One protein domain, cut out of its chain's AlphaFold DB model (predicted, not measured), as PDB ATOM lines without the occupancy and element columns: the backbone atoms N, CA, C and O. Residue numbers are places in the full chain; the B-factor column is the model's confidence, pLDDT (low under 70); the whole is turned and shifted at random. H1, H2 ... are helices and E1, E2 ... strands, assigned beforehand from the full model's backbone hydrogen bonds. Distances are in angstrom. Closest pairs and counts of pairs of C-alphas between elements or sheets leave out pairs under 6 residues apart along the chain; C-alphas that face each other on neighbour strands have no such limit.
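This is residues 106 to 133, 151 to 184, 191 to 260 and 280 to 295 of the 1443 residues of the protein "DNA-binding E3 ubiquitin-protein ligase" of Candida albicans (strain SC5314 / ATCC MYA-2876) (UniProt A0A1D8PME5). A closed barrel of six strands, E4, E5, E7, E8, E10 and E9, makes the body, with a small sheet of four short strands, E3, E2, E1 and E6, at one end of it. At the opposite end helix H2 leads away from the barrel, and its residues 254 to 260 stick out, while the short helices H1 and H3 sit on the barrel. The printed part has 148 residues with three named helices and ten named strands, in the order E1 E2 E3 E4 E5 E6 E7 H1 E8 E9 H2 H3 E10; the small sheet, in the order E3, E2, E1, E6, is antiparallel, the barrel is mixed, and the class is mixed, helices and strands. The whole is compact, with a radius of gyration of the C-alphas of 16.9 A and spans of 49, 40 and 31 A.

E1, residues 119 to 121, and E2, residues 126 to 129, form a hairpin, with N 128 and O 119 2.8 A apart. E3, residues 151 to 154, is the antiparallel neighbour of E2, with N 127 and O 153 at 2.8 A. E6, residues 194 to 196, is the antiparallel neighbour of E1, with N 120 and O 195 at 2.8 A. E3 and E6 are the edge strands of this sheet. E4, residues 158 to 161, begins the barrel and forms a hairpin with E5, residues 171 to 180, with N 159 and O 173 at 2.9 A. E5 bends by 79 degrees at residue 174, and its closest C-alpha pair with E3 is Ser 154 and Ile 175, 7.0 A apart. E7, residues 200 to 208, is antiparallel to E5, with N 176 and O 203 at 2.8 A. H1, residues 210 to 213, is on the barrel. E8, residues 222 to 233, bends by 89 degrees at residue 227 and is antiparallel to E7, with N 202 and O 232 at 2.8 A. The closest C-alphas of H1 and E8 are those of Pro 210 and Leu 223, 6.7 A apart. E9, residues 237 to 245, bends by 57 degrees at residue 240 and is antiparallel to E4, with N 160 and O 239 at 2.8 A. E10, residues 289 to 295, lies parallel to E8, with N 223 and O 291 at 2.8 A, and parallel to E9, with N 290 and O 242 at 2.9 A. The pairing of E9 is staggered: residues 237 to 241 pair with E4 and residues 242 to 245 with E10. H2, residues 246 to 260, lies outside the barrel, over none of its strands. H2 touches H3, residues 280 to 284, with residues 246 to 250 alone; the closest C-alphas are those of Ile 249 and Leu 280, 6.7 A apart. Every O i to N i+4 pair in H2 and H3 is within hydrogen-bond range, and H1 is too short for such a pair.

E1 begins at C-alpha 119, (28.248, 7.870, -36.003). E5 measures 22.1 A from first to last C-alpha, E7 24.5 A, E8 25.9 A, E9 22.6 A, E10 18.2 A and H2 21.7 A. H2 ends at C-alpha 260, (62.995, -15.052, -23.909), and E10 ends at C-alpha 295, (59.346, 10.162, -46.006).

The two C-alphas farthest apart, those of Asn 184 and Glu 260, are 58.1 A apart. Residues 134 to 150, 185 to 190 and 261 to 279 are not printed, with C-alpha gaps of 7.5, 16.3 and 18.3 A. Of the links that are printed whole, none is long. The mean pLDDT of the printed part is 84.0; residues 106 to 111, 133, 166, 182 to 184, 191 to 192 and 260 are under 70.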
ATOM      1  N   GLU A 106      38.077 -14.423 -45.150       64.51
ATOM      2  CA  GLU A 106      39.247 -13.523 -45.117       64.51
ATOM      3  C   GLU A 106      39.741 -13.090 -46.514       64.51
ATOM      4  O   GLU A 106      40.439 -12.076 -46.645       64.51
ATOM      5  N   ASP A 107      39.411 -13.851 -47.562       65.17
ATOM      6  CA  ASP A 107      39.839 -13.591 -48.936       65.17
ATOM      7  C   ASP A 107      38.898 -12.644 -49.693       65.17
ATOM      8  O   ASP A 107      39.175 -12.348 -50.846       65.17
ATOM      9  N   TYR A 108      37.823 -12.110 -49.105       67.55
ATOM     10  CA  TYR A 108      37.041 -11.058 -49.772       67.55
ATOM     11  C   TYR A 108      37.713  -9.675 -49.617       67.55
ATOM     12  O   TYR A 108      38.349  -9.363 -48.606       67.55
ATOM     13  N   PHE A 109      37.639  -8.835 -50.658       64.80
ATOM     14  CA  PHE A 109      38.360  -7.541 -50.737       64.80
ATOM     15  C   PHE A 109      37.437  -6.315 -50.701       64.80
ATOM     16  O   PHE A 109      37.903  -5.179 -50.674       64.80
ATOM     17  N   SER A 110      36.128  -6.535 -50.764       59.42
ATOM     18  CA  SER A 110      35.095  -5.526 -50.998       59.42
ATOM     19  C   SER A 110      34.342  -5.151 -49.719       59.42
ATOM     20  O   SER A 110      33.137  -4.918 -49.761       59.42
ATOM     21  N   PHE A 111      35.042  -5.066 -48.579       63.60
ATOM     22  CA  PHE A 111      34.467  -4.607 -47.307       63.60
ATOM     23  C   PHE A 111      34.128  -3.110 -47.370       63.60
ATOM     24  O   PHE A 111      34.874  -2.257 -46.896       63.60
ATOM     25  N   LYS A 112      32.993  -2.804 -48.003       71.07
ATOM     26  CA  LYS A 112      32.295  -1.518 -47.953       71.07
ATOM     27  C   LYS A 112      31.794  -1.326 -46.517       71.07
ATOM     28  O   LYS A 112      31.344  -2.288 -45.890       71.07
ATOM     29  N   LEU A 113      31.900  -0.109 -45.988       77.32
ATOM     30  CA  LEU A 113      31.345   0.188 -44.669       77.32
ATOM     31  C   LEU A 113      29.822   0.276 -44.760       77.32
ATOM     32  O   LEU A 113      29.300   0.953 -45.649       77.32
ATOM     33  N   ASP A 114      29.134  -0.378 -43.831       75.99
ATOM     34  CA  ASP A 114      27.726  -0.120 -43.578       75.99
ATOM     35  C   ASP A 114      27.611   1.213 -42.828       75.99
ATOM     36  O   ASP A 114      28.220   1.425 -41.774       75.99
ATOM     37  N   LEU A 115      26.872   2.142 -43.434       77.08
ATOM     38  CA  LEU A 115      26.638   3.491 -42.927       77.08
ATOM     39  C   LEU A 115      25.208   3.662 -42.388       77.08
ATOM     40  O   LEU A 115      24.792   4.786 -42.092       77.08
ATOM     41  N   SER A 116      24.453   2.568 -42.243       74.08
ATOM     42  CA  SER A 116      23.282   2.546 -41.369       74.08
ATOM     43  C   SER A 116      23.732   2.726 -39.914       74.08
ATOM     44  O   SER A 116      24.697   2.113 -39.455       74.08
ATOM     45  N   ASP A 117      23.084   3.666 -39.226       79.87
ATOM     46  CA  ASP A 117      23.312   4.035 -37.819       79.87
ATOM     47  C   ASP A 117      24.766   4.400 -37.435       79.87
ATOM     48  O   ASP A 117      25.105   4.496 -36.255       79.87
ATOM     49  N   ALA A 118      25.639   4.637 -38.421       84.23
ATOM     50  CA  ALA A 118      27.044   4.958 -38.204       84.23
ATOM     51  C   ALA A 118      27.239   6.408 -37.727       84.23
ATOM     52  O   ALA A 118      26.735   7.355 -38.337       84.23
ATOM     53  N   TYR A 119      28.017   6.582 -36.660       88.39
ATOM     54  CA  TYR A 119      28.248   7.870 -36.003       88.39
ATOM     55  C   TYR A 119      29.736   8.126 -35.761       88.39
ATOM     56  O   TYR A 119      30.529   7.193 -35.643       88.39
ATOM     57  N   ILE A 120      30.123   9.395 -35.684       87.57
ATOM     58  CA  ILE A 120      31.489   9.834 -35.388       87.57
ATOM     59  C   ILE A 120      31.482  10.562 -34.047       87.57
ATOM     60  O   ILE A 120      30.712  11.499 -33.855       87.57
ATOM     61  N   ASP A 121      32.362  10.138 -33.147       87.98
ATOM     62  CA  ASP A 121      32.773  10.889 -31.963       87.98
ATOM     63  C   ASP A 121      33.919  11.836 -32.357       87.98
ATOM     64  O   ASP A 121      34.983  11.403 -32.818       87.98
ATOM     65  N   ILE A 122      33.677  13.140 -32.205       83.25
ATOM     66  CA  ILE A 122      34.607  14.210 -32.578       83.25
ATOM     67  C   ILE A 122      35.764  14.325 -31.572       83.25
ATOM     68  O   ILE A 122      36.888  14.618 -31.990       83.25
ATOM     69  N   ASP A 123      35.534  14.050 -30.285       82.34
ATOM     70  CA  ASP A 123      36.544  14.191 -29.227       82.34
ATOM     71  C   ASP A 123      37.576  13.061 -29.273       82.34
ATOM     72  O   ASP A 123      38.779  13.305 -29.144       82.34
ATOM     73  N   SER A 124      37.127  11.817 -29.485       82.44
ATOM     74  CA  SER A 124      38.041  10.681 -29.676       82.44
ATOM     75  C   SER A 124      38.530  10.521 -31.118       82.44
ATOM     76  O   SER A 124      39.437   9.723 -31.357       82.44
ATOM     77  N   GLN A 125      37.962  11.275 -32.071       87.25
ATOM     78  CA  GLN A 125      38.176  11.113 -33.516       87.25
ATOM     79  C   GLN A 125      37.971   9.652 -33.957       87.25
ATOM     80  O   GLN A 125      38.860   9.038 -34.561       87.25
ATOM     81  N   THR A 126      36.795   9.099 -33.640       88.47
ATOM     82  CA  THR A 126      36.436   7.697 -33.906       88.47
ATOM     83  C   THR A 126      35.078   7.580 -34.596       88.47
ATOM     84  O   THR A 126      34.059   8.008 -34.064       88.47
ATOM     85  N   LEU A 127      35.064   6.945 -35.768       89.61
ATOM     86  CA  LEU A 127      33.871   6.456 -36.457       89.61
ATOM     87  C   LEU A 127      33.461   5.102 -35.870       89.61
ATOM     88  O   LEU A 127      34.288   4.201 -35.764       89.61
ATOM     89  N   PHE A 128      32.182   4.938 -35.559       88.41
ATOM     90  CA  PHE A 128      31.567   3.702 -35.088       88.41
ATOM     91  C   PHE A 128      30.512   3.226 -36.095       88.41
ATOM     92  O   PHE A 128      29.647   4.001 -36.499       88.41
ATOM     93  N   CYS A 129      30.544   1.943 -36.462       84.55
ATOM     94  CA  CYS A 129      29.579   1.323 -37.380       84.55
ATOM     95  C   CYS A 129      28.834   0.196 -36.638       84.55
ATOM     96  O   CYS A 129      29.398  -0.890 -36.489       84.55
ATOM     97  N   PRO A 130      27.609   0.424 -36.111       77.79
ATOM     98  CA  PRO A 130      26.896  -0.564 -35.288       77.79
ATOM     99  C   PRO A 130      26.574  -1.860 -36.030       77.79
ATOM    100  O   PRO A 130      26.737  -2.945 -35.479       77.79
ATOM    101  N   ASN A 131      26.156  -1.730 -37.290       73.48
ATOM    102  CA  ASN A 131      25.615  -2.826 -38.093       73.48
ATOM    103  C   ASN A 131      26.703  -3.579 -38.893       73.48
ATOM    104  O   ASN A 131      26.429  -4.578 -39.557       73.48
ATOM    105  N   GLN A 132      27.969  -3.154 -38.781       71.29
ATOM    106  CA  GLN A 132      29.106  -3.827 -39.403       71.29
ATOM    107  C   GLN A 132      29.447  -5.123 -38.648       71.29
ATOM    108  O   GLN A 132      29.889  -5.086 -37.497       71.29
ATOM    109  N   PHE A 133      29.318  -6.274 -39.311       58.15
ATOM    110  CA  PHE A 133      29.754  -7.553 -38.742       58.15
ATOM    111  C   PHE A 133      31.250  -7.518 -38.363       58.15
ATOM    112  O   PHE A 133      32.079  -7.134 -39.194       58.15
ATOM    113  N   PHE A 151      32.409  -2.505 -34.303       82.83
ATOM    114  CA  PHE A 151      33.437  -2.078 -35.254       82.83
ATOM    115  C   PHE A 151      33.630  -0.556 -35.208       82.83
ATOM    116  O   PHE A 151      32.660   0.207 -35.245       82.83
ATOM    117  N   SER A 152      34.888  -0.115 -35.167       87.53
ATOM    118  CA  SER A 152      35.244   1.302 -35.161       87.53
ATOM    119  C   SER A 152      36.556   1.591 -35.895       87.53
ATOM    120  O   SER A 152      37.453   0.747 -35.966       87.53
ATOM    121  N   LEU A 153      36.652   2.803 -36.448       89.81
ATOM    122  CA  LEU A 153      37.822   3.338 -37.144       89.81
ATOM    123  C   LEU A 153      38.245   4.662 -36.510       89.81
ATOM    124  O   LEU A 153      37.443   5.592 -36.444       89.81
ATOM    125  N   SER A 154      39.498   4.771 -36.071       90.97
ATOM    126  CA  SER A 154      39.993   5.930 -35.315       90.97
ATOM    127  C   SER A 154      41.214   6.605 -35.941       90.97
ATOM    128  O   SER A 154      41.974   6.009 -36.714       90.97
ATOM    129  N   LYS A 155      41.416   7.883 -35.595       90.22
ATOM    130  CA  LYS A 155      42.598   8.664 -35.988       90.22
ATOM    131  C   LYS A 155      43.896   7.923 -35.642       90.22
ATOM    132  O   LYS A 155      44.114   7.498 -34.511       90.22
ATOM    133  N   GLY A 156      44.784   7.815 -36.629       88.37
ATOM    134  CA  GLY A 156      46.071   7.124 -36.544       88.37
ATOM    135  C   GLY A 156      46.082   5.697 -37.098       88.37
ATOM    136  O   GLY A 156      47.166   5.188 -37.373       88.37
ATOM    137  N   GLN A 157      44.923   5.066 -37.325       92.32
ATOM    138  CA  GLN A 157      44.851   3.761 -37.990       92.32
ATOM    139  C   GLN A 157      45.180   3.853 -39.490       92.32
ATOM    140  O   GLN A 157      45.011   4.906 -40.113       92.32
ATOM    141  N   TYR A 158      45.611   2.732 -40.075       94.46
ATOM    142  CA  TYR A 158      45.906   2.604 -41.504       94.46
ATOM    143  C   TYR A 158      44.866   1.725 -42.206       94.46
ATOM    144  O   TYR A 158      44.414   0.714 -41.664       94.46
ATOM    145  N   ILE A 159      44.493   2.114 -43.424       93.00
ATOM    146  CA  ILE A 159      43.421   1.479 -44.196       93.00
ATOM    147  C   ILE A 159      43.815   1.268 -45.662       93.00
ATOM    148  O   ILE A 159      44.578   2.047 -46.240       93.00
ATOM    149  N   TYR A 160      43.247   0.227 -46.273       90.90
ATOM    150  CA  TYR A 160      43.171   0.086 -47.723       90.90
ATOM    151  C   TYR A 160      42.021   0.935 -48.255       90.90
ATOM    152  O   TYR A 160      40.913   0.920 -47.709       90.90
ATOM    153  N   MET A 161      42.264   1.599 -49.379       88.92
ATOM    154  CA  MET A 161      41.270   2.398 -50.086       88.92
ATOM    155  C   MET A 161      41.219   2.015 -51.565       88.92
ATOM    156  O   MET A 161      42.228   1.611 -52.154       88.92
ATOM    157  N   ILE A 162      40.038   2.142 -52.173       85.67
ATOM    158  CA  ILE A 162      39.875   1.933 -53.615       85.67
ATOM    159  C   ILE A 162      40.734   2.926 -54.420       85.67
ATOM    160  O   ILE A 162      40.955   4.068 -54.011       85.67
ATOM    161  N   SER A 163      41.255   2.451 -55.551       81.75
ATOM    162  CA  SER A 163      42.156   3.181 -56.438       81.75
ATOM    163  C   SER A 163      41.407   3.881 -57.579       81.75
ATOM    164  O   SER A 163      40.456   3.330 -58.135       81.75
ATOM    165  N   GLU A 164      41.858   5.081 -57.966       76.67
ATOM    166  CA  GLU A 164      41.309   5.838 -59.100       76.67
ATOM    167  C   GLU A 164      42.367   5.992 -60.216       76.67
ATOM    168  O   GLU A 164      43.268   6.830 -60.113       76.67
ATOM    169  N   PRO A 165      42.292   5.236 -61.333       70.94
ATOM    170  CA  PRO A 165      41.182   4.387 -61.777       70.94
ATOM    171  C   PRO A 165      41.160   2.975 -61.148       70.94
ATOM    172  O   PRO A 165      42.219   2.432 -60.817       70.94
ATOM    173  N   PRO A 166      39.975   2.334 -61.078       65.56
ATOM    174  CA  PRO A 166      39.825   0.998 -60.511       65.56
ATOM    175  C   PRO A 166      40.606  -0.051 -61.313       65.56
ATOM    176  O   PRO A 166      40.543  -0.103 -62.544       65.56
ATOM    177  N   GLY A 167      41.334  -0.908 -60.592       70.71
ATOM    178  CA  GLY A 167      42.202  -1.951 -61.151       70.71
ATOM    179  C   GLY A 167      43.702  -1.709 -60.930       70.71
ATOM    180  O   GLY A 167      44.506  -2.597 -61.220       70.71
ATOM    181  N   GLU A 168      44.104  -0.542 -60.412       82.39
ATOM    182  CA  GLU A 168      45.403  -0.400 -59.735       82.39
ATOM    183  C   GLU A 168      45.345  -1.067 -58.342       82.39
ATOM    184  O   GLU A 168      44.246  -1.238 -57.798       82.39
ATOM    185  N   PRO A 169      46.494  -1.414 -57.728       87.08
ATOM    186  CA  PRO A 169      46.558  -1.831 -56.328       87.08
ATOM    187  C   PRO A 169      45.875  -0.829 -55.392       87.08
ATOM    188  O   PRO A 169      45.841   0.368 -55.685       87.08
ATOM    189  N   TYR A 170      45.356  -1.298 -54.256       89.40
ATOM    190  CA  TYR A 170      44.745  -0.411 -53.269       89.40
ATOM    191  C   TYR A 170      45.763   0.597 -52.741       89.40
ATOM    192  O   TYR A 170      46.898   0.237 -52.392       89.40
ATOM    193  N   TYR A 171      45.322   1.853 -52.658       91.10
ATOM    194  CA  TYR A 171      46.055   2.893 -51.957       91.10
ATOM    195  C   TYR A 171      46.071   2.564 -50.461       91.10
ATOM    196  O   TYR A 171      45.100   2.016 -49.931       91.10
ATOM    197  N   ILE A 172      47.170   2.899 -49.789       93.25
ATOM    198  CA  ILE A 172      47.305   2.768 -48.337       93.25
ATOM    199  C   ILE A 172      47.349   4.179 -47.753       93.25
ATOM    200  O   ILE A 172      48.104   5.036 -48.222       93.25
ATOM    201  N   GLY A 173      46.510   4.428 -46.753       92.82
ATOM    202  CA  GLY A 173      46.370   5.736 -46.122       92.82
ATOM    203  C   GLY A 173      46.233   5.634 -44.608       92.82
ATOM    204  O   GLY A 173      45.692   4.655 -44.097       92.82
ATOM    205  N   ARG A 174      46.723   6.650 -43.894       93.84
ATOM    206  CA  ARG A 174      46.554   6.829 -42.443       93.84
ATOM    207  C   ARG A 174      45.410   7.809 -42.193       93.84
ATOM    208  O   ARG A 174      45.388   8.881 -42.800       93.84
ATOM    209  N   ILE A 175      44.478   7.468 -41.305       93.83
ATOM    210  CA  ILE A 175      43.362   8.348 -40.930       93.83
ATOM    211  C   ILE A 175      43.913   9.508 -40.089       93.83
ATOM    212  O   ILE A 175      44.446   9.296 -38.999       93.83
ATOM    213  N   MET A 176      43.790  10.736 -40.592       89.81
ATOM    214  CA  MET A 176      44.216  11.970 -39.912       89.81
ATOM    215  C   MET A 176      43.085  12.592 -39.083       89.81
ATOM    216  O   MET A 176      43.352  13.264 -38.086       89.81
ATOM    217  N   GLY A 177      41.837  12.338 -39.479       90.05
ATOM    218  CA  GLY A 177      40.618  12.803 -38.821       90.05
ATOM    219  C   GLY A 177      39.406  12.697 -39.749       90.05
ATOM    220  O   GLY A 177      39.496  12.131 -40.844       90.05
ATOM    221  N   PHE A 178      38.284  13.273 -39.323       90.56
ATOM    222  CA  PHE A 178      37.034  13.308 -40.087       90.56
ATOM    223  C   PHE A 178      36.641  14.753 -40.412       90.56
ATOM    224  O   PHE A 178      36.574  15.597 -39.522       90.56
ATOM    225  N   LYS A 179      36.363  15.045 -41.688       86.27
ATOM    226  CA  LYS A 179      36.037  16.396 -42.174       86.27
ATOM    227  C   LYS A 179      34.609  16.456 -42.714       86.27
ATOM    228  O   LYS A 179      34.221  15.610 -43.517       86.27
ATOM    229  N   HIS A 180      33.844  17.463 -42.299       84.81
ATOM    230  CA  HIS A 180      32.478  17.680 -42.781       84.81
ATOM    231  C   HIS A 180      32.451  18.016 -44.284       84.81
ATOM    232  O   HIS A 180      33.349  18.692 -44.788       84.81
ATOM    233  N   LYS A 181      31.423  17.550 -45.005       80.19
ATOM    234  CA  LYS A 181      31.310  17.702 -46.468       80.19
ATOM    235  C   LYS A 181      31.003  19.131 -46.925       80.19
ATOM    236  O   LYS A 181      31.525  19.551 -47.951       80.19
ATOM    237  N   ASN A 182      30.201  19.878 -46.162       69.43
ATOM    238  CA  ASN A 182      29.767  21.235 -46.515       69.43
ATOM    239  C   ASN A 182      30.335  22.272 -45.532       69.43
ATOM    240  O   ASN A 182      30.059  22.202 -44.335       69.43
ATOM    241  N   ASN A 183      31.060  23.284 -46.017       57.78
ATOM    242  CA  ASN A 183      31.580  24.353 -45.151       57.78
ATOM    243  C   ASN A 183      30.491  25.316 -44.631       57.78
ATOM    244  O   ASN A 183      30.673  25.921 -43.580       57.78
ATOM    245  N   ASN A 184      29.362  25.465 -45.334       51.52
ATOM    246  CA  ASN A 184      28.434  26.584 -45.105       51.52
ATOM    247  C   ASN A 184      27.579  26.488 -43.819       51.52
ATOM    248  O   ASN A 184      26.992  27.490 -43.426       51.52
ATOM    249  N   MET A 191      27.583  22.078 -31.045       52.50
ATOM    250  CA  MET A 191      27.483  21.634 -29.638       52.50
ATOM    251  C   MET A 191      27.282  20.118 -29.445       52.50
ATOM    252  O   MET A 191      27.145  19.675 -28.307       52.50
ATOM    253  N   ALA A 192      27.267  19.311 -30.512       61.89
ATOM    254  CA  ALA A 192      27.131  17.855 -30.410       61.89
ATOM    255  C   ALA A 192      28.477  17.141 -30.632       61.89
ATOM    256  O   ALA A 192      29.029  17.169 -31.729       61.89
ATOM    257  N   ASN A 193      28.985  16.453 -29.605       76.14
ATOM    258  CA  ASN A 193      30.243  15.691 -29.677       76.14
ATOM    259  C   ASN A 193      30.115  14.425 -30.558       76.14
ATOM    260  O   ASN A 193      31.125  13.858 -30.973       76.14
ATOM    261  N   ILE A 194      28.879  13.984 -30.836       83.90
ATOM    262  CA  ILE A 194      28.532  12.818 -31.662       83.90
ATOM    263  C   ILE A 194      27.711  13.288 -32.871       83.90
ATOM    264  O   ILE A 194      26.718  13.993 -32.699       83.90
ATOM    265  N   VAL A 195      28.100  12.875 -34.082       85.72
ATOM    266  CA  VAL A 195      27.505  13.317 -35.363       85.72
ATOM    267  C   VAL A 195      27.293  12.160 -36.354       85.72
ATOM    268  O   VAL A 195      27.997  11.154 -36.293       85.72
ATOM    269  N   ASP A 196      26.340  12.283 -37.291       85.52
ATOM    270  CA  ASP A 196      26.074  11.261 -38.328       85.52
ATOM    271  C   ASP A 196      27.246  11.164 -39.324       85.52
ATOM    272  O   ASP A 196      27.623  12.146 -39.977       85.52
ATOM    273  N   ALA A 197      27.797   9.958 -39.491       83.73
ATOM    274  CA  ALA A 197      28.921   9.696 -40.386       83.73
ATOM    275  C   ALA A 197      28.626  10.042 -41.858       83.73
ATOM    276  O   ALA A 197      29.544  10.367 -42.615       83.73
ATOM    277  N   LYS A 198      27.354  10.022 -42.284       82.56
ATOM    278  CA  LYS A 198      26.942  10.319 -43.669       82.56
ATOM    279  C   LYS A 198      27.351  11.720 -44.123       82.56
ATOM    280  O   LYS A 198      27.605  11.906 -45.316       82.56
ATOM    281  N   ASN A 199      27.497  12.675 -43.206       83.45
ATOM    282  CA  ASN A 199      27.861  14.058 -43.521       83.45
ATOM    283  C   ASN A 199      29.385  14.304 -43.584       83.45
ATOM    284  O   ASN A 199      29.817  15.419 -43.878       83.45
ATOM    285  N   TYR A 200      30.209  13.271 -43.375       88.00
ATOM    286  CA  TYR A 200      31.665  13.386 -43.244       88.00
ATOM    287  C   TYR A 200      32.450  12.597 -44.308       88.00
ATOM    288  O   TYR A 200      31.964  11.641 -44.918       88.00
ATOM    289  N   ASN A 201      33.690  13.032 -44.525       90.19
ATOM    290  CA  ASN A 201      34.740  12.393 -45.317       90.19
ATOM    291  C   ASN A 201      35.927  12.042 -44.402       90.19
ATOM    292  O   ASN A 201      36.156  12.710 -43.391       90.19
ATOM    293  N   PHE A 202      36.734  11.050 -44.783       91.07
ATOM    294  CA  PHE A 202      38.051  10.852 -44.176       91.07
ATOM    295  C   PHE A 202      39.012  11.963 -44.625       91.07
ATOM    296  O   PHE A 202      39.120  12.238 -45.821       91.07
ATOM    297  N   GLN A 203      39.783  12.523 -43.694       91.27
ATOM    298  CA  GLN A 203      41.050  13.181 -44.014       91.27
ATOM    299  C   GLN A 203      42.158  12.121 -43.947       91.27
ATOM    300  O   GLN A 203      42.337  11.472 -42.915       91.27
ATOM    301  N   ILE A 204      42.883  11.918 -45.048       91.79
ATOM    302  CA  ILE A 204      43.855  10.826 -45.212       91.79
ATOM    303  C   ILE A 204      45.247  11.385 -45.477       91.79
ATOM    304  O   ILE A 204      45.394  12.272 -46.310       91.79
ATOM    305  N   GLN A 205      46.268  10.827 -44.820       92.68
ATOM    306  CA  GLN A 205      47.678  10.961 -45.203       92.68
ATOM    307  C   GLN A 205      48.080   9.751 -46.055       92.68
ATOM    308  O   GLN A 205      47.931   8.608 -45.616       92.68
ATOM    309  N   TRP A 206      48.602   9.980 -47.261       92.48
ATOM    310  CA  TRP A 206      48.951   8.901 -48.191       92.48
ATOM    311  C   TRP A 206      50.314   8.256 -47.911       92.48
ATOM    312  O   TRP A 206      51.297   8.940 -47.615       92.48
ATOM    313  N   PHE A 207      50.377   6.935 -48.095       94.28
ATOM    314  CA  PHE A 207      51.610   6.147 -48.120       94.28
ATOM    315  C   PHE A 207      51.791   5.536 -49.516       94.28
ATOM    316  O   PHE A 207      50.893   4.879 -50.044       94.28
ATOM    317  N   TYR A 208      52.954   5.767 -50.125       92.22
ATOM    318  CA  TYR A 208      53.252   5.350 -51.496       92.22
ATOM    319  C   TYR A 208      54.041   4.042 -51.530       92.22
ATOM    320  O   TYR A 208      55.048   3.904 -50.836       92.22
ATOM    321  N   ARG A 209      53.656   3.106 -52.401       90.70
ATOM    322  CA  ARG A 209      54.505   1.961 -52.759       90.70
ATOM    323  C   ARG A 209      55.615   2.451 -53.709       90.70
ATOM    324  O   ARG A 209      55.390   3.420 -54.438       90.70
ATOM    325  N   PRO A 210      56.781   1.781 -53.807       88.46
ATOM    326  CA  PRO A 210      57.863   2.184 -54.715       88.46
ATOM    327  C   PRO A 210      57.389   2.458 -56.154       88.46
ATOM    328  O   PRO A 210      57.721   3.492 -56.737       88.46
ATOM    329  N   ARG A 211      56.519   1.583 -56.679       83.82
ATOM    330  CA  ARG A 211      55.899   1.681 -58.014       83.82
ATOM    331  C   ARG A 211      55.145   3.001 -58.262       83.82
ATOM    332  O   ARG A 211      55.113   3.461 -59.400       83.82
ATOM    333  N   ASP A 212      54.555   3.602 -57.227       84.04
ATOM    334  CA  ASP A 212      53.689   4.784 -57.346       84.04
ATOM    335  C   ASP A 212      54.527   6.066 -57.521       84.04
ATOM    336  O   ASP A 212      54.088   7.024 -58.155       84.04
ATOM    337  N   ILE A 213      55.778   6.045 -57.037       84.22
ATOM    338  CA  ILE A 213      56.776   7.123 -57.162       84.22
ATOM    339  C   ILE A 213      57.902   6.783 -58.157       84.22
ATOM    340  O   ILE A 213      59.003   7.327 -58.083       84.22
ATOM    341  N   SER A 214      57.638   5.880 -59.111       79.05
ATOM    342  CA  SER A 214      58.593   5.438 -60.149       79.05
ATOM    343  C   SER A 214      59.909   4.833 -59.621       79.05
ATOM    344  O   SER A 214      60.934   4.872 -60.302       79.05
ATOM    345  N   LYS A 215      59.900   4.248 -58.417       78.53
ATOM    346  CA  LYS A 215      61.012   3.460 -57.860       78.53
ATOM    347  C   LYS A 215      60.746   1.962 -58.023       78.53
ATOM    348  O   LYS A 215      59.607   1.504 -57.988       78.53
ATOM    349  N   THR A 216      61.812   1.181 -58.170       74.31
ATOM    350  CA  THR A 216      61.755  -0.284 -58.243       74.31
ATOM    351  C   THR A 216      62.399  -0.900 -57.006       74.31
ATOM    352  O   THR A 216      63.488  -0.517 -56.581       74.31
ATOM    353  N   THR A 217      61.711  -1.856 -56.391       78.83
ATOM    354  CA  THR A 217      62.185  -2.616 -55.226       78.83
ATOM    355  C   THR A 217      61.594  -4.021 -55.326       78.83
ATOM    356  O   THR A 217      60.504  -4.178 -55.871       78.83
ATOM    357  N   SER A 218      62.307  -5.048 -54.853       72.72
ATOM    358  CA  SER A 218      61.804  -6.434 -54.834       72.72
ATOM    359  C   SER A 218      60.950  -6.768 -53.605       72.72
ATOM    360  O   SER A 218      60.541  -7.909 -53.453       72.72
ATOM    361  N   ASP A 219      60.746  -5.797 -52.718       83.30
ATOM    362  CA  ASP A 219      59.941  -5.893 -51.503       83.30
ATOM    363  C   ASP A 219      58.589  -5.213 -51.772       83.30
ATOM    364  O   ASP A 219      58.570  -4.054 -52.204       83.30
ATOM    365  N   SER A 220      57.473  -5.926 -51.576       85.93
ATOM    366  CA  SER A 220      56.125  -5.374 -51.788       85.93
ATOM    367  C   SER A 220      55.514  -4.719 -50.541       85.93
ATOM    368  O   SER A 220      54.498  -4.022 -50.642       85.93
ATOM    369  N   ARG A 221      56.129  -4.937 -49.370       89.20
ATOM    370  CA  ARG A 221      55.683  -4.449 -48.059       89.20
ATOM    371  C   ARG A 221      56.299  -3.100 -47.688       89.20
ATOM    372  O   ARG A 221      55.759  -2.419 -46.816       89.20
ATOM    373  N   LEU A 222      57.389  -2.707 -48.346       91.96
ATOM    374  CA  LEU A 222      57.977  -1.376 -48.233       91.96
ATOM    375  C   LEU A 222      57.019  -0.290 -48.747       91.96
ATOM    376  O   LEU A 222      56.561  -0.321 -49.892       91.96
ATOM    377  N   LEU A 223      56.809   0.731 -47.921       94.05
ATOM    378  CA  LEU A 223      56.110   1.972 -48.232       94.05
ATOM    379  C   LEU A 223      57.003   3.187 -47.943       94.05
ATOM    380  O   LEU A 223      57.929   3.140 -47.132       94.05
ATOM    381  N   PHE A 224      56.670   4.309 -48.573       93.58
ATOM    382  CA  PHE A 224      57.193   5.633 -48.259       93.58
ATOM    383  C   PHE A 224      56.078   6.483 -47.650       93.58
ATOM    384  O   PHE A 224      55.008   6.627 -48.249       93.58
ATOM    385  N   ALA A 225      56.328   7.058 -46.473       93.27
ATOM    386  CA  ALA A 225      55.427   8.043 -45.877       93.27
ATOM    387  C   ALA A 225      55.398   9.317 -46.739       93.27
ATOM    388  O   ALA A 225      56.365   9.604 -47.448       93.27
ATOM    389  N   SER A 226      54.332  10.113 -46.679       91.28
ATOM    390  CA  SER A 226      54.280  11.394 -47.393       91.28
ATOM    391  C   SER A 226      53.572  12.491 -46.600       91.28
ATOM    392  O   SER A 226      52.811  12.219 -45.673       91.28
ATOM    393  N   MET A 227      53.812  13.742 -46.997       86.34
ATOM    394  CA  MET A 227      53.044  14.918 -46.564       86.34
ATOM    395  C   MET A 227      51.824  15.184 -47.468       86.34
ATOM    396  O   MET A 227      51.153  16.197 -47.323       86.34
ATOM    397  N   HIS A 228      51.528  14.302 -48.427       86.42
ATOM    398  CA  HIS A 228      50.339  14.424 -49.266       86.42
ATOM    399  C   HIS A 228      49.082  14.001 -48.483       86.42
ATOM    400  O   HIS A 228      48.899  12.814 -48.197       86.42
ATOM    401  N   THR A 229      48.223  14.970 -48.159       88.21
ATOM    402  CA  THR A 229      46.894  14.753 -47.559       88.21
ATOM    403  C   THR A 229      45.758  14.957 -48.547       88.21
ATOM    404  O   THR A 229      45.871  15.780 -49.452       88.21
ATOM    405  N   ASP A 230      44.637  14.268 -48.328       86.86
ATOM    406  CA  ASP A 230      43.450  14.360 -49.183       86.86
ATOM    407  C   ASP A 230      42.129  14.152 -48.414       86.86
ATOM    408  O   ASP A 230      42.126  13.649 -47.288       86.86
ATOM    409  N   SER A 231      41.004  14.537 -49.026       88.36
ATOM    410  CA  SER A 231      39.641  14.422 -48.482       88.36
ATOM    411  C   SER A 231      38.855  13.368 -49.260       88.36
ATOM    412  O   SER A 231      38.432  13.612 -50.388       88.36
ATOM    413  N   CYS A 232      38.639  12.203 -48.652       87.56
ATOM    414  CA  CYS A 232      38.161  11.005 -49.344       87.56
ATOM    415  C   CYS A 232      36.797  10.537 -48.795       87.56
ATOM    416  O   CYS A 232      36.613  10.526 -47.573       87.56
ATOM    417  N   PRO A 233      35.840  10.096 -49.633       87.81
ATOM    418  CA  PRO A 233      34.558   9.568 -49.157       87.81
ATOM    419  C   PRO A 233      34.734   8.366 -48.220       87.81
ATOM    420  O   PRO A 233      35.548   7.485 -48.498       87.81
ATOM    421  N   ILE A 234      33.936   8.263 -47.150       87.85
ATOM    422  CA  ILE A 234      34.022   7.133 -46.198       87.85
ATOM    423  C   ILE A 234      33.765   5.774 -46.890       87.85
ATOM    424  O   ILE A 234      34.389   4.766 -46.564       87.85
ATOM    425  N   SER A 235      32.951   5.764 -47.949       83.04
ATOM    426  CA  SER A 235      32.694   4.606 -48.822       83.04
ATOM    427  C   SER A 235      33.906   4.104 -49.631       83.04
ATOM    428  O   SER A 235      33.794   3.076 -50.305       83.04
ATOM    429  N   SER A 236      35.060   4.781 -49.582       86.00
ATOM    430  CA  SER A 236      36.309   4.354 -50.241       86.00
ATOM    431  C   SER A 236      37.086   3.270 -49.477       86.00
ATOM    432  O   SER A 236      37.923   2.599 -50.085       86.00
ATOM    433  N   PHE A 237      36.794   3.058 -48.184       88.67
ATOM    434  CA  PHE A 237      37.408   2.024 -47.337       88.67
ATOM    435  C   PHE A 237      37.227   0.613 -47.921       88.67
ATOM    436  O   PHE A 237      36.158   0.281 -48.436       88.67
ATOM    437  N   ARG A 238      38.271  -0.225 -47.852       85.24
ATOM    438  CA  ARG A 238      38.247  -1.633 -48.304       85.24
ATOM    439  C   ARG A 238      38.858  -2.635 -47.312       85.24
ATOM    440  O   ARG A 238      38.826  -3.835 -47.572       85.24
ATOM    441  N   GLY A 239      39.412  -2.174 -46.188       85.83
ATOM    442  CA  GLY A 239      39.968  -3.033 -45.135       85.83
ATOM    443  C   GLY A 239      41.002  -2.330 -44.253       85.83
ATOM    444  O   GLY A 239      41.491  -1.253 -44.592       85.83
ATOM    445  N   LEU A 240      41.347  -2.958 -43.128       88.82
ATOM    446  CA  LEU A 240      42.409  -2.513 -42.217       88.82
ATOM    447  C   LEU A 240      43.802  -2.943 -42.708       88.82
ATOM    448  O   LEU A 240      43.949  -3.975 -43.364       88.82
ATOM    449  N   VAL A 241      44.819  -2.157 -42.350       91.18
ATOM    450  CA  VAL A 241      46.242  -2.393 -42.649       91.18
ATOM    451  C   VAL A 241      47.060  -2.115 -41.387       91.18
ATOM    452  O   VAL A 241      46.712  -1.227 -40.611       91.18
ATOM    453  N   GLU A 242      48.170  -2.824 -41.183       92.84
ATOM    454  CA  GLU A 242      49.172  -2.425 -40.190       92.84
ATOM    455  C   GLU A 242      50.399  -1.851 -40.907       92.84
ATOM    456  O   GLU A 242      51.002  -2.520 -41.746       92.84
ATOM    457  N   VAL A 243      50.757  -0.603 -40.592       94.04
ATOM    458  CA  VAL A 243      51.944   0.073 -41.132       94.04
ATOM    459  C   VAL A 243      52.808   0.539 -39.966       94.04
ATOM    460  O   VAL A 243      52.340   1.293 -39.112       94.04
ATOM    461  N   ARG A 244      54.073   0.108 -39.918       93.52
ATOM    462  CA  ARG A 244      55.008   0.474 -38.838       93.52
ATOM    463  C   ARG A 244      56.347   0.982 -39.359       93.52
ATOM    464  O   ARG A 244      56.785   0.635 -40.454       93.52
ATOM    465  N   HIS A 245      57.012   1.814 -38.564       94.35
ATOM    466  CA  HIS A 245      58.360   2.257 -38.888       94.35
ATOM    467  C   HIS A 245      59.356   1.112 -38.659       94.35
ATOM    468  O   HIS A 245      59.264   0.380 -37.671       94.35
ATOM    469  N   LYS A 246      60.321   0.964 -39.570       92.06
ATOM    470  CA  LYS A 246      61.288  -0.141 -39.591       92.06
ATOM    471  C   LYS A 246      62.018  -0.319 -38.251       92.06
ATOM    472  O   LYS A 246      62.104  -1.436 -37.748       92.06
ATOM    473  N   GLN A 247      62.493   0.777 -37.655       88.66
ATOM    474  CA  GLN A 247      63.220   0.734 -36.381       88.66
ATOM    475  C   GLN A 247      62.345   0.202 -35.233       88.66
ATOM    476  O   GLN A 247      62.799  -0.625 -34.447       88.66
ATOM    477  N   ASP A 248      61.065   0.590 -35.171       89.79
ATOM    478  CA  ASP A 248      60.165   0.172 -34.087       89.79
ATOM    479  C   ASP A 248      59.882  -1.345 -34.122       89.79
ATOM    480  O   ASP A 248      59.581  -1.943 -33.083       89.79
ATOM    481  N   ILE A 249      59.962  -1.964 -35.310       90.52
ATOM    482  CA  ILE A 249      59.860  -3.418 -35.524       90.52
ATOM    483  C   ILE A 249      61.127  -4.113 -35.005       90.52
ATOM    484  O   ILE A 249      61.034  -5.079 -34.244       90.52
ATOM    485  N   GLU A 250      62.307  -3.606 -35.379       88.12
ATOM    486  CA  GLU A 250      63.602  -4.123 -34.919       88.12
ATOM    487  C   GLU A 250      63.719  -4.048 -33.386       88.12
ATOM    488  O   GLU A 250      64.063  -5.037 -32.736       88.12
ATOM    489  N   ASP A 251      63.321  -2.929 -32.780       84.90
ATOM    490  CA  ASP A 251      63.383  -2.739 -31.328       84.90
ATOM    491  C   ASP A 251      62.373  -3.605 -30.565       84.90
ATOM    492  O   ASP A 251      62.661  -4.079 -29.464       84.90
ATOM    493  N   GLU A 252      61.169  -3.833 -31.102       86.57
ATOM    494  CA  GLU A 252      60.208  -4.752 -30.483       86.57
ATOM    495  C   GLU A 252      60.700  -6.200 -30.521       86.57
ATOM    496  O   GLU A 252      60.648  -6.882 -29.497       86.57
ATOM    497  N   PHE A 253      61.260  -6.638 -31.649       87.32
ATOM    498  CA  PHE A 253      61.860  -7.963 -31.795       87.32
ATOM    499  C   PHE A 253      63.044  -8.162 -30.834       87.32
ATOM    500  O   PHE A 253      63.105  -9.166 -30.122       87.32
ATOM    501  N   ASN A 254      63.924  -7.163 -30.716       84.15
ATOM    502  CA  ASN A 254      65.024  -7.162 -29.749       84.15
ATOM    503  C   ASN A 254      64.508  -7.231 -28.296       84.15
ATOM    504  O   ASN A 254      65.006  -8.020 -27.487       84.15
ATOM    505  N   ARG A 255      63.453  -6.470 -27.957       82.90
ATOM    506  CA  ARG A 255      62.783  -6.529 -26.640       82.90
ATOM    507  C   ARG A 255      62.082  -7.868 -26.379       82.90
ATOM    508  O   ARG A 255      61.978  -8.264 -25.217       82.90
ATOM    509  N   ALA A 256      61.605  -8.565 -27.411       82.82
ATOM    510  CA  ALA A 256      61.026  -9.903 -27.298       82.82
ATOM    511  C   ALA A 256      62.111 -10.954 -27.009       82.82
ATOM    512  O   ALA A 256      62.046 -11.611 -25.968       82.82
ATOM    513  N   GLN A 257      63.169 -11.022 -27.827       79.14
ATOM    514  CA  GLN A 257      64.292 -11.941 -27.593       79.14
ATOM    515  C   GLN A 257      64.958 -11.711 -26.226       79.14
ATOM    516  O   GLN A 257      65.295 -12.664 -25.528       79.14
ATOM    517  N   ALA A 258      65.089 -10.458 -25.775       77.37
ATOM    518  CA  ALA A 258      65.619 -10.149 -24.447       77.37
ATOM    519  C   ALA A 258      64.753 -10.702 -23.291       77.37
ATOM    520  O   ALA A 258      65.285 -11.017 -22.224       77.37
ATOM    521  N   LYS A 259      63.433 -10.850 -23.481       76.33
ATOM    522  CA  LYS A 259      62.529 -11.496 -22.508       76.33
ATOM    523  C   LYS A 259      62.634 -13.020 -22.557       76.33
ATOM    524  O   LYS A 259      62.567 -13.658 -21.510       76.33
ATOM    525  N   GLU A 260      62.825 -13.603 -23.738       69.56
ATOM    526  CA  GLU A 260      62.995 -15.052 -23.909       69.56
ATOM    527  C   GLU A 260      64.350 -15.533 -23.382       69.56
ATOM    528  O   GLU A 260      64.397 -16.463 -22.580       69.56
ATOM    529  N   LEU A 280      62.400  -7.948 -39.390       83.88
ATOM    530  CA  LEU A 280      61.593  -7.525 -40.527       83.88
ATOM    531  C   LEU A 280      60.972  -8.717 -41.269       83.88
ATOM    532  O   LEU A 280      59.815  -8.643 -41.662       83.88
ATOM    533  N   GLU A 281      61.692  -9.835 -41.399       81.45
ATOM    534  CA  GLU A 281      61.171 -11.065 -42.015       81.45
ATOM    535  C   GLU A 281      60.029 -11.674 -41.186       81.45
ATOM    536  O   GLU A 281      59.022 -12.091 -41.750       81.45
ATOM    537  N   VAL A 282      60.137 -11.653 -39.852       85.72
ATOM    538  CA  VAL A 282      59.089 -12.144 -38.929       85.72
ATOM    539  C   VAL A 282      57.859 -11.221 -38.893       85.72
ATOM    540  O   VAL A 282      56.748 -11.669 -38.604       85.72
ATOM    541  N   TYR A 283      58.030  -9.937 -39.212       87.81
ATOM    542  CA  TYR A 283      56.931  -8.983 -39.381       87.81
ATOM    543  C   TYR A 283      56.228  -9.179 -40.737       87.81
ATOM    544  O   TYR A 283      55.039  -9.484 -40.796       87.81
ATOM    545  N   VAL A 284      56.988  -9.133 -41.837       85.87
ATOM    546  CA  VAL A 284      56.505  -9.335 -43.220       85.87
ATOM    547  C   VAL A 284      55.799 -10.687 -43.423       85.87
ATOM    548  O   VAL A 284      54.900 -10.790 -44.261       85.87
ATOM    549  N   GLN A 285      56.131 -11.704 -42.620       80.65
ATOM    550  CA  GLN A 285      55.430 -12.994 -42.576       80.65
ATOM    551  C   GLN A 285      53.924 -12.908 -42.285       80.65
ATOM    552  O   GLN A 285      53.201 -13.841 -42.622       80.65
ATOM    553  N   LYS A 286      53.424 -11.820 -41.690       84.22
ATOM    554  CA  LYS A 286      51.996 -11.665 -41.388       84.22
ATOM    555  C   LYS A 286      51.234 -11.004 -42.553       84.22
ATOM    556  O   LYS A 286      51.777 -10.122 -43.235       84.22
ATOM    557  N   PRO A 287      49.963 -11.388 -42.788       83.67
ATOM    558  CA  PRO A 287      49.134 -10.777 -43.824       83.67
ATOM    559  C   PRO A 287      48.812  -9.316 -43.485       83.67
ATOM    560  O   PRO A 287      48.669  -8.952 -42.319       83.67
ATOM    561  N   ASN A 288      48.677  -8.477 -44.516       86.57
ATOM    562  CA  ASN A 288      48.378  -7.037 -44.417       86.57
ATOM    563  C   ASN A 288      49.341  -6.187 -43.551       86.57
ATOM    564  O   ASN A 288      49.002  -5.049 -43.217       86.57
ATOM    565  N   GLN A 289      50.533  -6.697 -43.217       90.73
ATOM    566  CA  GLN A 289      51.590  -5.926 -42.552       90.73
ATOM    567  C   GLN A 289      52.557  -5.296 -43.571       90.73
ATOM    568  O   GLN A 289      53.060  -5.975 -44.474       90.73
ATOM    569  N   PHE A 290      52.811  -3.996 -43.406       93.95
ATOM    570  CA  PHE A 290      53.666  -3.143 -44.240       93.95
ATOM    571  C   PHE A 290      54.590  -2.290 -43.366       93.95
ATOM    572  O   PHE A 290      54.316  -2.056 -42.188       93.95
ATOM    573  N   TYR A 291      55.681  -1.780 -43.933       94.42
ATOM    574  CA  TYR A 291      56.646  -0.983 -43.177       94.42
ATOM    575  C   TYR A 291      57.194   0.205 -43.971       94.42
ATOM    576  O   TYR A 291      57.151   0.217 -45.198       94.42
ATOM    577  N   PHE A 292      57.737   1.202 -43.273       94.68
ATOM    578  CA  PHE A 292      58.406   2.350 -43.893       94.68
ATOM    579  C   PHE A 292      59.706   2.734 -43.169       94.68
ATOM    580  O   PHE A 292      59.889   2.437 -41.991       94.68
ATOM    581  N   ASP A 293      60.605   3.395 -43.899       91.89
ATOM    582  CA  ASP A 293      61.929   3.868 -43.434       91.89
ATOM    583  C   ASP A 293      62.143   5.368 -43.728       91.89
ATOM    584  O   ASP A 293      62.865   6.059 -43.012       91.89
ATOM    585  N   LYS A 294      61.497   5.891 -44.784       93.33
ATOM    586  CA  LYS A 294      61.688   7.265 -45.276       93.33
ATOM    587  C   LYS A 294      60.373   7.955 -45.612       93.33
ATOM    588  O   LYS A 294      59.396   7.310 -46.005       93.33
ATOM    589  N   LEU A 295      60.394   9.279 -45.510       92.76
ATOM    590  CA  LEU A 295      59.346  10.162 -46.006       92.76
ATOM    591  C   LEU A 295      59.736  10.677 -47.397       92.76
ATOM    592  O   LEU A 295      60.875  11.091 -47.610       92.76
TER     593      LEU A 295